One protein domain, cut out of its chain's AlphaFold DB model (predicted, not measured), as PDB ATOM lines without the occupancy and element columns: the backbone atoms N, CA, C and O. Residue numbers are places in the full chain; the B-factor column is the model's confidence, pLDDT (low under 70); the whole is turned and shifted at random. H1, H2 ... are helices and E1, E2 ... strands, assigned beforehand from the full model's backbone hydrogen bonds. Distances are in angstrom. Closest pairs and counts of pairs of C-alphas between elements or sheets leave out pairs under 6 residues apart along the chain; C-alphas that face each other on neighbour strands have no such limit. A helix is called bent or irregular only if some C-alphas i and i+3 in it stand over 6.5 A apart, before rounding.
ATOM      1  N   GLU A  30     -30.463  14.077 -19.392       93.56
ATOM      2  CA  GLU A  30     -31.575  14.288 -20.324       93.56
ATOM      3  C   GLU A  30     -32.789  13.421 -19.970       93.56
ATOM      4  O   GLU A  30     -33.921  13.904 -19.986       93.56
ATOM      5  N   GLY A  31     -32.560  12.164 -19.572       94.44
ATOM      6  CA  GLY A  31     -33.613  11.282 -19.076       94.44
ATOM      7  C   GLY A  31     -34.310  11.827 -17.835       94.44
ATOM      8  O   GLY A  31     -35.535  11.792 -17.757       94.44
ATOM      9  N   ALA A  32     -33.548  12.388 -16.897       95.88
ATOM     10  CA  ALA A  32     -34.102  12.989 -15.688       95.88
ATOM     11  C   ALA A  32     -34.926  14.258 -15.992       95.88
ATOM     12  O   ALA A  32     -36.012  14.419 -15.440       95.88
ATOM     13  N   ILE A  33     -34.488  15.101 -16.940       96.62
ATOM     14  CA  ILE A  33     -35.295  16.233 -17.432       96.62
ATOM     15  C   ILE A  33     -36.581  15.724 -18.081       96.62
ATOM     16  O   ILE A  33     -37.666  16.232 -17.800       96.62
ATOM     17  N   SER A  34     -36.475  14.722 -18.958       96.00
ATOM     18  CA  SER A  34     -37.635  14.141 -19.635       96.00
ATOM     19  C   SER A  34     -38.626  13.544 -18.636       96.00
ATOM     20  O   SER A  34     -39.832  13.691 -18.818       96.00
ATOM     21  N   PHE A  35     -38.129  12.898 -17.582       96.69
ATOM     22  CA  PHE A  35     -38.945  12.364 -16.502       96.69
ATOM     23  C   PHE A  35     -39.660  13.477 -15.732       96.69
ATOM     24  O   PHE A  35     -40.879  13.424 -15.609       96.69
ATOM     25  N   ALA A  36     -38.942  14.518 -15.297       97.19
ATOM     26  CA  ALA A  36     -39.542  15.659 -14.604       97.19
ATOM     27  C   ALA A  36     -40.622  16.336 -15.466       97.19
ATOM     28  O   ALA A  36     -41.724  16.599 -14.992       97.19
ATOM     29  N   LYS A  37     -40.368  16.529 -16.769       97.00
ATOM     30  CA  LYS A  37     -41.373  17.069 -17.696       97.00
ATOM     31  C   LYS A  37     -42.618  16.189 -17.796       97.00
ATOM     32  O   LYS A  37     -43.737  16.706 -17.840       97.00
ATOM     33  N   ALA A  38     -42.436  14.872 -17.852       96.81
ATOM     34  CA  ALA A  38     -43.547  13.929 -17.876       96.81
ATOM     35  C   ALA A  38     -44.344  13.972 -16.564       96.81
ATOM     36  O   ALA A  38     -45.569  14.020 -16.616       96.81
ATOM     37  N   ALA A  39     -43.671  14.033 -15.412       97.19
ATOM     38  CA  ALA A  39     -44.317  14.151 -14.107       97.19
ATOM     39  C   ALA A  39     -45.170  15.430 -14.015       97.19
ATOM     40  O   ALA A  39     -46.362  15.353 -13.720       97.19
ATOM     41  N   ILE A  40     -44.621  16.583 -14.409       96.75
ATOM     42  CA  ILE A  40     -45.375  17.848 -14.445       96.75
ATOM     43  C   ILE A  40     -46.574  17.745 -15.400       96.75
ATOM     44  O   ILE A  40     -47.675  18.180 -15.067       96.75
ATOM     45  N   SER A  41     -46.410  17.103 -16.564       95.69
ATOM     46  CA  SER A  41     -47.517  16.875 -17.513       95.69
ATOM     47  C   SER A  41     -48.633  15.995 -16.942       95.69
ATOM     48  O   SER A  41     -49.785  16.124 -17.350       95.69
ATOM     49  N   LEU A  42     -48.290  15.078 -16.035       96.19
ATOM     50  CA  LEU A  42     -49.226  14.185 -15.352       96.19
ATOM     51  C   LEU A  42     -49.878  14.833 -14.121       96.19
ATOM     52  O   LEU A  42     -50.791  14.241 -13.549       96.19
ATOM     53  N   GLY A  43     -49.458  16.047 -13.751       95.75
ATOM     54  CA  GLY A  43     -50.031  16.816 -12.650       95.75
ATOM     55  C   GLY A  43     -49.270  16.720 -11.330       95.75
ATOM     56  O   GLY A  43     -49.800  17.173 -10.324       95.75
ATOM     57  N   TYR A  44     -48.052  16.170 -11.319       97.06
ATOM     58  CA  TYR A  44     -47.151  16.311 -10.175       97.06
ATOM     59  C   TYR A  44     -46.543  17.709 -10.210       97.06
ATOM     60  O   TYR A  44     -45.756  18.032 -11.101       97.06
ATOM     61  N   THR A  45     -46.961  18.556  -9.281       93.94
ATOM     62  CA  THR A  45     -46.701  19.993  -9.359       93.94
ATOM     63  C   THR A  45     -45.779  20.493  -8.253       93.94
ATOM     64  O   THR A  45     -45.363  21.644  -8.303       93.94
ATOM     65  N   SER A  46     -45.373  19.654  -7.301       96.12
ATOM     66  CA  SER A  46     -44.333  20.000  -6.322       96.12
ATOM     67  C   SER A  46     -43.028  19.240  -6.564       96.12
ATOM     68  O   SER A  46     -43.026  18.128  -7.092       96.12
ATOM     69  N   ASP A  47     -41.908  19.838  -6.159       96.19
ATOM     70  CA  ASP A  47     -40.588  19.207  -6.242       96.19
ATOM     71  C   ASP A  47     -40.558  17.873  -5.492       96.19
ATOM     72  O   ASP A  47     -40.130  16.867  -6.053       96.19
ATOM     73  N   ASP A  48     -41.071  17.864  -4.259       97.00
ATOM     74  CA  ASP A  48     -41.075  16.698  -3.372       97.00
ATOM     75  C   ASP A  48     -41.801  15.504  -4.002       97.00
ATOM     76  O   ASP A  48     -41.333  14.371  -3.911       97.00
ATOM     77  N   GLU A  49     -42.924  15.744  -4.682       97.38
ATOM     78  CA  GLU A  49     -43.665  14.700  -5.390       97.38
ATOM     79  C   GLU A  49     -42.853  14.108  -6.546       97.38
ATOM     80  O   GLU A  49     -42.768  12.888  -6.692       97.38
ATOM     81  N   ILE A  50     -42.220  14.957  -7.358       97.56
ATOM     82  CA  ILE A  50     -41.412  14.511  -8.501       97.56
ATOM     83  C   ILE A  50     -40.170  13.750  -8.016       97.56
ATOM     84  O   ILE A  50     -39.816  12.712  -8.585       97.56
ATOM     85  N   ILE A  51     -39.518  14.246  -6.961       98.06
ATOM     86  CA  ILE A  51     -38.370  13.602  -6.315       98.06
ATOM     87  C   ILE A  51     -38.782  12.240  -5.754       98.06
ATOM     88  O   ILE A  51     -38.103  11.246  -6.014       98.06
ATOM     89  N   ALA A  52     -39.911  12.162  -5.044       97.88
ATOM     90  CA  ALA A  52     -40.409  10.914  -4.478       97.88
ATOM     91  C   ALA A  52     -40.664   9.850  -5.558       97.88
ATOM     92  O   ALA A  52     -40.270   8.695  -5.384       97.88
ATOM     93  N   GLU A  53     -41.251  10.226  -6.698       97.25
ATOM     94  CA  GLU A  53     -41.468   9.310  -7.828       97.25
ATOM     95  C   GLU A  53     -40.143   8.845  -8.460       97.25
ATOM     96  O   GLU A  53     -39.978   7.667  -8.791       97.25
ATOM     97  N   ALA A  54     -39.152   9.734  -8.582       96.75
ATOM     98  CA  ALA A  54     -37.820   9.358  -9.055       96.75
ATOM     99  C   ALA A  54     -37.124   8.378  -8.089       96.75
ATOM    100  O   ALA A  54     -36.566   7.364  -8.526       96.75
ATOM    101  N   CYS A  55     -37.196   8.637  -6.781       96.94
ATOM    102  CA  CYS A  55     -36.644   7.769  -5.741       96.94
ATOM    103  C   CYS A  55     -37.366   6.415  -5.678       96.94
ATOM    104  O   CYS A  55     -36.717   5.388  -5.496       96.94
ATOM    105  N   ALA A  56     -38.677   6.357  -5.928       95.56
ATOM    106  CA  ALA A  56     -39.411   5.091  -5.997       95.56
ATOM    107  C   ALA A  56     -38.929   4.177  -7.143       95.56
ATOM    108  O   ALA A  56     -39.016   2.950  -7.041       95.56
ATOM    109  N   ILE A  57     -38.401   4.759  -8.226       94.25
ATOM    110  CA  ILE A  57     -37.897   4.024  -9.394       94.25
ATOM    111  C   ILE A  57     -36.413   3.675  -9.252       94.25
ATOM    112  O   ILE A  57     -36.007   2.533  -9.492       94.25
ATOM    113  N   ALA A  58     -35.586   4.665  -8.922       94.00
ATOM    114  CA  ALA A  58     -34.133   4.543  -8.954       94.00
ATOM    115  C   ALA A  58     -33.505   4.379  -7.560       94.00
ATOM    116  O   ALA A  58     -32.382   3.895  -7.463       94.00
ATOM    117  N   GLY A  59     -34.229   4.691  -6.487       94.06
ATOM    118  CA  GLY A  59     -33.745   4.712  -5.106       94.06
ATOM    119  C   GLY A  59     -33.203   6.080  -4.683       94.06
ATOM    120  O   GLY A  59     -32.810   6.888  -5.519       94.06
ATOM    121  N   ASP A  60     -33.112   6.301  -3.372       96.38
ATOM    122  CA  ASP A  60     -32.848   7.608  -2.732       96.38
ATOM    123  C   ASP A  60     -31.543   8.296  -3.164       96.38
ATOM    124  O   ASP A  60     -31.377   9.504  -3.048       96.38
ATOM    125  N   HIS A  61     -30.598   7.550  -3.736       94.56
ATOM    126  CA  HIS A  61     -29.344   8.116  -4.232       94.56
ATOM    127  C   HIS A  61     -29.523   9.136  -5.377       94.56
ATOM    128  O   HIS A  61     -28.561   9.826  -5.721       94.56
ATOM    129  N   VAL A  62     -30.711   9.219  -5.993       96.00
ATOM    130  CA  VAL A  62     -31.025  10.218  -7.030       96.00
ATOM    131  C   VAL A  62     -31.646  11.504  -6.480       96.00
ATOM    132  O   VAL A  62     -31.788  12.453  -7.246       96.00
ATOM    133  N   GLU A  63     -31.976  11.566  -5.190       97.25
ATOM    134  CA  GLU A  63     -32.684  12.685  -4.553       97.25
ATOM    135  C   GLU A  63     -31.971  14.025  -4.778       97.25
ATOM    136  O   GLU A  63     -32.472  14.880  -5.507       97.25
ATOM    137  N   ALA A  64     -30.734  14.156  -4.286       96.06
ATOM    138  CA  ALA A  64     -29.936  15.382  -4.417       96.06
ATOM    139  C   ALA A  64     -29.730  15.822  -5.878       96.06
ATOM    140  O   ALA A  64     -29.581  17.005  -6.202       96.06
ATOM    141  N   ARG A  65     -29.717  14.850  -6.795       95.19
ATOM    142  CA  ARG A  65     -29.613  15.119  -8.226       95.19
ATOM    143  C   ARG A  65     -30.901  15.730  -8.772       95.19
ATOM    144  O   ARG A  65     -30.811  16.623  -9.609       95.19
ATOM    145  N   PHE A  66     -32.065  15.255  -8.337       97.12
ATOM    146  CA  PHE A  66     -33.348  15.831  -8.731       97.12
ATOM    147  C   PHE A  66     -33.591  17.199  -8.098       97.12
ATOM    148  O   PHE A  66     -34.041  18.086  -8.812       97.12
ATOM    149  N   GLU A  67     -33.211  17.412  -6.834       96.50
ATOM    150  CA  GLU A  67     -33.239  18.744  -6.207       96.50
ATOM    151  C   GLU A  67     -32.462  19.766  -7.051       96.50
ATOM    152  O   GLU A  67     -32.972  20.829  -7.412       96.50
ATOM    153  N   THR A  68     -31.235  19.403  -7.441       96.69
ATOM    154  CA  THR A  68     -30.384  20.251  -8.285       96.69
ATOM    155  C   THR A  68     -31.013  20.467  -9.662       96.69
ATOM    156  O   THR A  68     -31.114  21.599 -10.128       96.69
ATOM    157  N   LEU A  69     -31.485  19.396 -10.305       97.00
ATOM    158  CA  LEU A  69     -32.073  19.444 -11.643       97.00
ATOM    159  C   LEU A  69     -33.341  20.301 -11.702       97.00
ATOM    160  O   LEU A  69     -33.514  21.045 -12.665       97.00
ATOM    161  N   LEU A  70     -34.221  20.205 -10.702       96.69
ATOM    162  CA  LEU A  70     -35.472  20.965 -10.640       96.69
ATOM    163  C   LEU A  70     -35.212  22.467 -10.504       96.69
ATOM    164  O   LEU A  70     -35.876  23.265 -11.170       96.69
ATOM    165  N   MET A  71     -34.198  22.839  -9.720       95.25
ATOM    166  CA  MET A  71     -33.725  24.217  -9.612       95.25
ATOM    167  C   MET A  71     -33.069  24.704 -10.915       95.25
ATOM    168  O   MET A  71     -33.391  25.786 -11.398       95.25
ATOM    169  N   GLU A  72     -32.169  23.917 -11.510       95.50
ATOM    170  CA  GLU A  72     -31.454  24.292 -12.742       95.50
ATOM    171  C   GLU A  72     -32.371  24.410 -13.965       95.50
ATOM    172  O   GLU A  72     -32.129  25.237 -14.843       95.50
ATOM    173  N   GLY A  73     -33.417  23.584 -14.044       94.69
ATOM    174  CA  GLY A  73     -34.366  23.595 -15.157       94.69
ATOM    175  C   GLY A  73     -35.423  24.699 -15.076       94.69
ATOM    176  O   GLY A  73     -36.193  24.873 -16.031       94.69
ATOM    177  N   GLU A  74     -35.476  25.457 -13.979       94.75
ATOM    178  CA  GLU A  74     -36.411  26.567 -13.821       94.75
ATOM    179  C   GLU A  74     -36.111  27.683 -14.837       94.75
ATOM    180  O   GLU A  74     -34.968  28.085 -15.041       94.75
ATOM    181  N   ASN A  75     -37.153  28.199 -15.492       94.12
ATOM    182  CA  ASN A  75     -37.094  29.142 -16.619       94.12
ATOM    183  C   ASN A  75     -36.503  28.573 -17.926       94.12
ATOM    184  O   ASN A  75     -36.376  29.312 -18.901       94.12
ATOM    185  N   ILE A  76     -36.188  27.274 -17.977       95.50
ATOM    186  CA  ILE A  76     -35.705  26.580 -19.187       95.50
ATOM    187  C   ILE A  76     -36.704  25.508 -19.635       95.50
ATOM    188  O   ILE A  76     -36.991  25.353 -20.822       95.50
ATOM    189  N   HIS A  77     -37.233  24.741 -18.685       95.94
ATOM    190  CA  HIS A  77     -38.127  23.609 -18.937       95.94
ATOM    191  C   HIS A  77     -39.494  23.772 -18.273       95.94
ATOM    192  O   HIS A  77     -40.501  23.306 -18.810       95.94
ATOM    193  N   TRP A  78     -39.527  24.452 -17.134       96.88
ATOM    194  CA  TRP A  78     -40.716  24.729 -16.340       96.88
ATOM    195  C   TRP A  78     -40.570  26.077 -15.636       96.88
ATOM    196  O   TRP A  78     -39.490  26.666 -15.596       96.88
ATOM    197  N   LEU A  79     -41.671  26.564 -15.082       96.06
ATOM    198  CA  LEU A  79     -41.741  27.746 -14.236       96.06
ATOM    199  C   LEU A  79     -42.363  27.372 -12.898       96.06
ATOM    200  O   LEU A  79     -43.261  26.530 -12.858       96.06
ATOM    201  N   ARG A  80     -41.944  28.059 -11.833       93.12
ATOM    202  CA  ARG A  80     -42.717  28.105 -10.595       93.12
ATOM    203  C   ARG A  80     -43.801  29.162 -10.701       93.12
ATOM    204  O   ARG A  80     -43.543  30.326 -11.012       93.12
ATOM    205  N   THR A  81     -45.028  28.755 -10.440       90.50
ATOM    206  CA  THR A  81     -46.165  29.651 -10.277       90.50
ATOM    207  C   THR A  81     -46.069  30.390  -8.936       90.50
ATOM    208  O   THR A  81     -45.239  30.080  -8.082       90.50
ATOM    209  N   GLY A  82     -46.922  31.400  -8.727       85.94
ATOM    210  CA  GLY A  82     -46.899  32.214  -7.502       85.94
ATOM    211  C   GLY A  82     -47.181  31.439  -6.205       85.94
ATOM    212  O   GLY A  82     -46.846  31.916  -5.127       85.94
ATOM    213  N   ASP A  83     -47.769  30.250  -6.307       89.56
ATOM    214  CA  ASP A  83     -48.014  29.282  -5.233       89.56
ATOM    215  C   ASP A  83     -46.925  28.195  -5.124       89.56
ATOM    216  O   ASP A  83     -47.079  27.238  -4.369       89.56
ATOM    217  N   GLY A  84     -45.809  28.347  -5.848       85.69
ATOM    218  CA  GLY A  84     -44.647  27.457  -5.787       85.69
ATOM    219  C   GLY A  84     -44.776  26.171  -6.605       85.69
ATOM    220  O   GLY A  84     -43.858  25.354  -6.574       85.69
ATOM    221  N   GLN A  85     -45.878  26.004  -7.341       93.06
ATOM    222  CA  GLN A  85     -46.151  24.830  -8.164       93.06
ATOM    223  C   GLN A  85     -45.383  24.896  -9.491       93.06
ATOM    224  O   GLN A  85     -45.195  25.961 -10.077       93.06
ATOM    225  N   LEU A  86     -44.942  23.750  -9.988       95.62
ATOM    226  CA  LEU A  86     -44.249  23.611 -11.257       95.62
ATOM    227  C   LEU A  86     -45.255  23.511 -12.404       95.62
ATOM    228  O   LEU A  86     -46.173  22.693 -12.388       95.62
ATOM    229  N   ALA A  87     -45.042  24.321 -13.438       96.56
ATOM    230  CA  ALA A  87     -45.796  24.286 -14.683       96.56
ATOM    231  C   ALA A  87     -44.840  24.249 -15.878       96.56
ATOM    232  O   ALA A  87     -43.831  24.954 -15.902       96.56
ATOM    233  N   LEU A  88     -45.154  23.439 -16.890       96.50
ATOM    234  CA  LEU A  88     -44.325  23.355 -18.091       96.50
ATOM    235  C   LEU A  88     -44.318  24.665 -18.874       96.50
ATOM    236  O   LEU A  88     -45.350  25.317 -19.045       96.50
ATOM    237  N   LEU A  89     -43.151  24.996 -19.420       92.94
ATOM    238  CA  LEU A  89     -43.054  26.030 -20.439       92.94
ATOM    239  C   LEU A  89     -43.651  25.523 -21.762       92.94
ATOM    240  O   LEU A  89     -43.459  24.353 -22.109       92.94
TER     241      LEU A  89
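AT A GLANCE: This is residues 30 to 89 of the 91 residues of an uncharacterized protein of Erythrobacter sp. HI0063 (UniProt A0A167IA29). H1 crosses one side of a helical hairpin, H2 and H3, whose far end from the H2-H3 turn is occupied by a small strand hairpin, E1 and E2. The printed part has 60 residues, ordered H1, H2, H3, E1, E2, mostly helix, with E1 and E2 antiparallel. It is compact, radius of gyration of the C-alphas 10.4 A, spanning 30 by 18 by 16 A.

IN THESE COORDINATES: H1, residues 30 to 42, starts at C-alpha (-31.575, 14.288, -20.324) and measures 18.3 A. H2, 47 to 58, measures 16.2 A; H3, 60 to 72, 19.5 A, irregular, with C-alphas 61 and 64 7.3 A apart. E1 is 78 to 80; E2, 86 to 88, ends at C-alpha (-44.325, 23.355, -18.091).

HOW THE PARTS SIT: H1 only just touches H2, with 3 pairs of C-alphas within 8 A, closest Ala 39 and Ile 50, 6.3 A. H1 touches H3, about perpendicular at 81 degrees, closest C-alphas Ile 33 and Leu 69, 7.4 A. H2 and H3, a hairpin, touch, closest C-alphas Ile 51 and Phe 66, 6.0 A. In hairpin E1 and E2, N 79 and O 87 are 2.8 A apart. Every O i to N i+4 pair is within hydrogen-bond range in H1 and H2, 7 of 9 in H3.

THE WHOLE: The C-alphas farthest apart, Gly 59 and Gly 82, are 30.6 A apart. The printed part has no cut, its links are tight, and no printed residue is under 70 in pLDDT.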